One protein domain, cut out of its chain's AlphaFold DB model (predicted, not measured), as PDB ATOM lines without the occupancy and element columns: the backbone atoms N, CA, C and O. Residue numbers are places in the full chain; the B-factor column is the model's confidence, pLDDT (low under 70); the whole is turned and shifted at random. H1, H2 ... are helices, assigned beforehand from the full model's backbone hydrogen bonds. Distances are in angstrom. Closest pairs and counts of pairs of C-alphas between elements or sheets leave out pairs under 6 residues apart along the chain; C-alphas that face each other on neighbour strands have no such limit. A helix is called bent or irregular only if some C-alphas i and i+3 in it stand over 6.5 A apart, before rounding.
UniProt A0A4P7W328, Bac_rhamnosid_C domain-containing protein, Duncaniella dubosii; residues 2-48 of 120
ATOM      1  N   GLU A   2     -10.575 -25.950  22.130       61.38
ATOM      2  CA  GLU A   2     -11.517 -26.971  22.621       61.38
ATOM      3  C   GLU A   2     -10.736 -28.218  23.080       61.38
ATOM      4  O   GLU A   2     -10.336 -29.045  22.268       61.38
ATOM      5  N   ASP A   3     -10.403 -28.288  24.370       69.81
ATOM      6  CA  ASP A   3      -9.585 -29.361  24.941       69.81
ATOM      7  C   ASP A   3     -10.507 -30.529  25.291       69.81
ATOM      8  O   ASP A   3     -11.142 -30.561  26.348       69.81
ATOM      9  N   LEU A   4     -10.675 -31.421  24.318       74.94
ATOM     10  CA  LEU A   4     -11.510 -32.603  24.441       74.94
ATOM     11  C   LEU A   4     -10.641 -33.804  24.813       74.94
ATOM     12  O   LEU A   4      -9.826 -34.276  24.019       74.94
ATOM     13  N   ASN A   5     -10.870 -34.353  25.999       81.56
ATOM     14  CA  ASN A   5     -10.229 -35.583  26.431       81.56
ATOM     15  C   ASN A   5     -11.055 -36.792  25.952       81.56
ATOM     16  O   ASN A   5     -12.109 -37.111  26.497       81.56
ATOM     17  N   TYR A   6     -10.590 -37.468  24.899       82.19
ATOM     18  CA  TYR A   6     -11.304 -38.584  24.253       82.19
ATOM     19  C   TYR A   6     -11.764 -39.728  25.188       82.19
ATOM     20  O   TYR A   6     -12.828 -40.296  24.951       82.19
ATOM     21  N   PRO A   7     -11.027 -40.120  26.241       88.38
ATOM     22  CA  PRO A   7     -11.539 -41.018  27.275       88.38
ATOM     23  C   PRO A   7     -12.906 -40.633  27.860       88.38
ATOM     24  O   PRO A   7     -13.742 -41.521  28.043       88.38
ATOM     25  N   ASP A   8     -13.157 -39.342  28.090       84.19
ATOM     26  CA  ASP A   8     -14.377 -38.846  28.743       84.19
ATOM     27  C   ASP A   8     -15.596 -38.955  27.812       84.19
ATOM     28  O   ASP A   8     -16.725 -39.197  28.250       84.19
ATOM     29  N   THR A   9     -15.368 -38.933  26.490       85.31
ATOM     30  CA  THR A   9     -16.440 -39.065  25.492       85.31
ATOM     31  C   THR A   9     -17.092 -40.448  25.487       85.31
ATOM     32  O   THR A   9     -18.161 -40.615  24.905       85.31
ATOM     33  N   LYS A  10     -16.498 -41.458  26.142       90.12
ATOM     34  CA  LYS A  10     -17.094 -42.801  26.265       90.12
ATOM     35  C   LYS A  10     -18.397 -42.807  27.068       90.12
ATOM     36  O   LYS A  10     -19.228 -43.683  26.846       90.12
ATOM     37  N   ASN A  11     -18.576 -41.854  27.989       92.38
ATOM     38  CA  ASN A  11     -19.809 -41.693  28.767       92.38
ATOM     39  C   ASN A  11     -20.621 -40.453  28.351       92.38
ATOM     40  O   ASN A  11     -21.488 -40.004  29.101       92.38
ATOM     41  N   ALA A  12     -20.357 -39.892  27.170       91.12
ATOM     42  CA  ALA A  12     -21.116 -38.755  26.673       91.12
ATOM     43  C   ALA A  12     -22.552 -39.142  26.288       91.12
ATOM     44  O   ALA A  12     -22.825 -40.279  25.889       91.12
ATOM     45  N   ALA A  13     -23.467 -38.181  26.407       90.38
ATOM     46  CA  ALA A  13     -24.808 -38.286  25.837       90.38
ATOM     47  C   ALA A  13     -24.773 -38.227  24.300       90.38
ATOM     48  O   ALA A  13     -23.768 -37.832  23.699       90.38
ATOM     49  N   ARG A  14     -25.872 -38.619  23.648       88.62
ATOM     50  CA  ARG A  14     -25.988 -38.488  22.194       88.62
ATOM     51  C   ARG A  14     -26.163 -37.023  21.786       88.62
ATOM     52  O   ARG A  14     -26.623 -36.192  22.557       88.62
ATOM     53  N   ILE A  15     -25.834 -36.719  20.529       84.19
ATOM     54  CA  ILE A  15     -25.965 -35.362  19.970       84.19
ATOM     55  C   ILE A  15     -27.427 -34.906  19.809       84.19
ATOM     56  O   ILE A  15     -27.690 -33.718  19.667       84.19
ATOM     57  N   ASP A  16     -28.376 -35.843  19.796       86.62
ATOM     58  CA  ASP A  16     -29.800 -35.616  19.537       86.62
ATOM     59  C   ASP A  16     -30.667 -35.591  20.810       86.62
ATOM     60  O   ASP A  16     -31.893 -35.623  20.706       86.62
ATOM     61  N   GLU A  17     -30.068 -35.506  22.003       87.56
ATOM     62  CA  GLU A  17     -30.794 -35.467  23.278       87.56
ATOM     63  C   GLU A  17     -30.211 -34.457  24.279       87.56
ATOM     64  O   GLU A  17     -29.051 -34.056  24.199       87.56
ATOM     65  N   ILE A  18     -31.029 -34.049  25.255       89.19
ATOM     66  CA  ILE A  18     -30.545 -33.304  26.426       89.19
ATOM     67  C   ILE A  18     -29.747 -34.261  27.307       89.19
ATOM     68  O   ILE A  18     -30.194 -35.383  27.539       89.19
ATOM     69  N   VAL A  19     -28.601 -33.810  27.822       90.88
ATOM     70  CA  VAL A  19     -27.690 -34.651  28.606       90.88
ATOM     71  C   VAL A  19     -28.416 -35.269  29.812       90.88
ATOM     72  O   VAL A  19     -28.853 -34.535  30.704       90.88
ATOM     73  N   PRO A  20     -28.557 -36.608  29.869       93.38
ATOM     74  CA  PRO A  20     -29.194 -37.277  30.997       93.38
ATOM     75  C   PRO A  20     -28.357 -37.170  32.283       93.38
ATOM     76  O   PRO A  20     -27.127 -37.097  32.212       93.38
ATOM     77  N   PRO A  21     -28.975 -37.251  33.478       93.25
ATOM     78  CA  PRO A  21     -28.235 -37.288  34.737       93.25
ATOM     79  C   PRO A  21     -27.169 -38.398  34.760       93.25
ATOM     80  O   PRO A  21     -27.450 -39.549  34.426       93.25
ATOM     81  N   GLY A  22     -25.942 -38.055  35.165       91.38
ATOM     82  CA  GLY A  22     -24.812 -38.993  35.243       91.38
ATOM     83  C   GLY A  22     -24.089 -39.267  33.914       91.38
ATOM     84  O   GLY A  22     -23.167 -40.089  33.881       91.38
ATOM     85  N   LYS A  23     -24.483 -38.600  32.821       93.06
ATOM     86  CA  LYS A  23     -23.738 -38.584  31.556       93.06
ATOM     87  C   LYS A  23     -22.786 -37.401  31.494       93.06
ATOM     88  O   LYS A  23     -23.071 -36.355  32.063       93.06
ATOM     89  N   TYR A  24     -21.676 -37.601  30.787       89.69
ATOM     90  CA  TYR A  24     -20.698 -36.549  30.538       89.69
ATOM     91  C   TYR A  24     -21.279 -35.533  29.553       89.69
ATOM     92  O   TYR A  24     -21.642 -35.888  28.424       89.69
ATOM     93  N   ASP A  25     -21.376 -34.278  29.976       87.50
ATOM     94  CA  ASP A  25     -21.765 -33.175  29.111       87.50
ATOM     95  C   ASP A  25     -20.522 -32.589  28.451       87.50
ATOM     96  O   ASP A  25     -19.814 -31.755  29.018       87.50
ATOM     97  N   ILE A  26     -20.293 -32.988  27.202       86.00
ATOM     98  CA  ILE A  26     -19.195 -32.472  26.383       86.00
ATOM     99  C   ILE A  26     -19.177 -30.932  26.386       86.00
ATOM    100  O   ILE A  26     -18.100 -30.341  26.434       86.00
ATOM    101  N   HIS A  27     -20.340 -30.272  26.396       82.50
ATOM    102  CA  HIS A  27     -20.419 -28.820  26.276       82.50
ATOM    103  C   HIS A  27     -20.105 -28.070  27.564       82.50
ATOM    104  O   HIS A  27     -19.559 -26.972  27.474       82.50
ATOM    105  N   SER A  28     -20.431 -28.607  28.743       81.81
ATOM    106  CA  SER A  28     -20.175 -27.932  30.027       81.81
ATOM    107  C   SER A  28     -18.953 -28.460  30.782       81.81
ATOM    108  O   SER A  28     -18.287 -27.701  31.491       81.81
ATOM    109  N   GLU A  29     -18.607 -29.733  30.597       80.56
ATOM    110  CA  GLU A  29     -17.528 -30.405  31.322       80.56
ATOM    111  C   GLU A  29     -16.237 -30.546  30.488       80.56
ATOM    112  O   GLU A  29     -15.166 -30.762  31.058       80.56
ATOM    113  N   GLY A  30     -16.302 -30.387  29.160       77.19
ATOM    114  CA  GLY A  30     -15.140 -30.397  28.256       77.19
ATOM    115  C   GLY A  30     -14.412 -29.054  28.163       77.19
ATOM    116  O   GLY A  30     -15.001 -28.005  28.376       77.19
ATOM    117  N   GLY A  31     -13.122 -29.048  27.819       73.19
ATOM    118  CA  GLY A  31     -12.339 -27.827  27.606       73.19
ATOM    119  C   GLY A  31     -11.502 -27.363  28.806       73.19
ATOM    120  O   GLY A  31     -11.953 -27.317  29.955       73.19
ATOM    121  N   ALA A  32     -10.267 -26.943  28.516       66.00
ATOM    122  CA  ALA A  32      -9.303 -26.447  29.488       66.00
ATOM    123  C   ALA A  32      -9.516 -24.955  29.760       66.00
ATOM    124  O   ALA A  32      -9.104 -24.096  28.981       66.00
ATOM    125  N   TYR A  33     -10.158 -24.665  30.893       61.84
ATOM    126  CA  TYR A  33     -10.203 -23.350  31.551       61.84
ATOM    127  C   TYR A  33     -10.808 -22.185  30.749       61.84
ATOM    128  O   TYR A  33     -10.727 -21.044  31.193       61.84
ATOM    129  N   CYS A  34     -11.420 -22.433  29.588       56.78
ATOM    130  CA  CYS A  34     -11.816 -21.350  28.690       56.78
ATOM    131  C   CYS A  34     -13.119 -20.632  29.099       56.78
ATOM    132  O   CYS A  34     -13.238 -19.461  28.764       56.78
ATOM    133  N   TYR A  35     -14.050 -21.249  29.852       60.22
ATOM    134  CA  TYR A  35     -15.308 -20.608  30.297       60.22
ATOM    135  C   TYR A  35     -15.888 -21.241  31.587       60.22
ATOM    136  O   TYR A  35     -15.574 -22.384  31.922       60.22
ATOM    137  N   VAL A  36     -16.750 -20.512  32.315       62.03
ATOM    138  CA  VAL A  36     -17.567 -21.039  33.433       62.03
ATOM    139  C   VAL A  36     -18.950 -21.414  32.894       62.03
ATOM    140  O   VAL A  36     -19.610 -20.578  32.282       62.03
ATOM    141  N   GLY A  37     -19.402 -22.651  33.118       70.62
ATOM    142  CA  GLY A  37     -20.657 -23.163  32.554       70.62
ATOM    143  C   GLY A  37     -20.420 -23.894  31.234       70.62
ATOM    144  O   GLY A  37     -19.758 -24.923  31.238       70.62
ATOM    145  N   LEU A  38     -20.945 -23.378  30.118       66.56
ATOM    146  CA  LEU A  38     -20.751 -23.965  28.785       66.56
ATOM    147  C   LEU A  38     -19.377 -23.579  28.224       66.56
ATOM    148  O   LEU A  38     -19.117 -22.422  27.898       66.56
ATOM    149  N   ARG A  39     -18.497 -24.568  28.132       73.69
ATOM    150  CA  ARG A  39     -17.102 -24.456  27.707       73.69
ATOM    151  C   ARG A  39     -16.891 -24.740  26.225       73.69
ATOM    152  O   ARG A  39     -15.900 -24.263  25.672       73.69
ATOM    153  N   LEU A  40     -17.819 -25.453  25.584       73.69
ATOM    154  CA  LEU A  40     -17.872 -25.641  24.132       73.69
ATOM    155  C   LEU A  40     -19.151 -25.015  23.564       73.69
ATOM    156  O   LEU A  40     -20.219 -25.070  24.176       73.69
ATOM    157  N   SER A  41     -19.037 -24.398  22.387       75.56
ATOM    158  CA  SER A  41     -20.155 -23.693  21.755       75.56
ATOM    159  C   SER A  41     -21.212 -24.668  21.233       75.56
ATOM    160  O   SER A  41     -20.905 -25.559  20.447       75.56
ATOM    161  N   LEU A  42     -22.480 -24.421  21.575       78.81
ATOM    162  CA  LEU A  42     -23.640 -25.098  20.973       78.81
ATOM    163  C   LEU A  42     -23.943 -24.608  19.543       78.81
ATOM    164  O   LEU A  42     -24.779 -25.177  18.847       78.81
ATOM    165  N   CYS A  43     -23.291 -23.530  19.100       81.94
ATOM    166  CA  CYS A  43     -23.496 -22.911  17.794       81.94
ATOM    167  C   CYS A  43     -22.132 -22.571  17.185       81.94
ATOM    168  O   CYS A  43     -21.637 -21.446  17.287       81.94
ATOM    169  N   HIS A  44     -21.487 -23.578  16.595       83.44
ATOM    170  CA  HIS A  44     -20.199 -23.421  15.927       83.44
ATOM    171  C   HIS A  44     -20.343 -23.631  14.419       83.44
ATOM    172  O   HIS A  44     -20.890 -24.638  13.969       83.44
ATOM    173  N   GLY A  45     -19.809 -22.705  13.615       85.12
ATOM    174  CA  GLY A  45     -19.926 -22.749  12.152       85.12
ATOM    175  C   GLY A  45     -19.341 -24.014  11.513       85.12
ATOM    176  O   GLY A  45     -19.819 -24.443  10.467       85.12
ATOM    177  N   TRP A  46     -18.369 -24.675  12.154       87.19
ATOM    178  CA  TRP A  46     -17.858 -25.975  11.686       87.19
ATOM    179  C   TRP A  46     -18.897 -27.104  11.742       87.19
ATOM    180  O   TRP A  46     -18.791 -28.055  10.973       87.19
ATOM    181  N   GLY A  47     -19.944 -26.969  12.561       86.69
ATOM    182  CA  GLY A  47     -21.098 -27.870  12.550       86.69
ATOM    183  C   GLY A  47     -22.029 -27.674  11.347       86.69
ATOM    184  O   GLY A  47     -22.861 -28.532  11.074       86.69
ATOM    185  N   ALA A  48     -21.884 -26.587  10.578       92.19
ATOM    186  CA  ALA A  48     -22.768 -26.260   9.454       92.19
ATOM    187  C   ALA A  48     -22.433 -27.005   8.144       92.19
ATOM    188  O   ALA A  48     -23.050 -26.747   7.109       92.19
TER     189      ALA A  48
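This is residues 2 to 48 of the 120 residues of the protein "Bac_rhamnosid_C domain-containing protein" of Duncaniella dubosii (UniProt A0A4P7W328). This is a chain of loops with little regular structure: one short helix, H2, sits near the middle, another, H1, to one side, and residues 43 to 48, with H3, stick out. Long loops, residues 12 to 25 and 30 to 44, join them. The printed part has 47 residues, 12 of them in three named helices, H1, H2, H3 in chain order, and no named strand; its class is all helix. It is compact, radius of gyration of the C-alphas 10.6 A, spanning 25 by 25 by 19 A.

Look first at H2, residues 26 to 29: it is close to but not clearly touching H1, residues 8 to 11, the closest C-alphas, of Thr 9 and Ile 26, being 7.2 A apart. H3, residues 45 to 48, is apart from both. Each helix is too short for an O i to N i+4 pair; the single O i to N i+3 pair is within hydrogen-bond range in H1 and H3, and 0 of 1 in H2.

Find C-alpha 8 at (-14.377, -38.846, 28.743); H1 runs 6.1 A from there, neither bent nor irregular, but only just. H2 spans 5.6 A. H3 spans 5.3 A, ending at C-alpha 48, (-22.768, -26.260, 9.454).

The farthest C-alphas, of Gly 22 and Ala 48, are 28.8 A apart. The printed part has no cut, and both links are long. Mean pLDDT of the printed part is 81.1; residues 2 to 3, 32 to 36 and 38 are under 70.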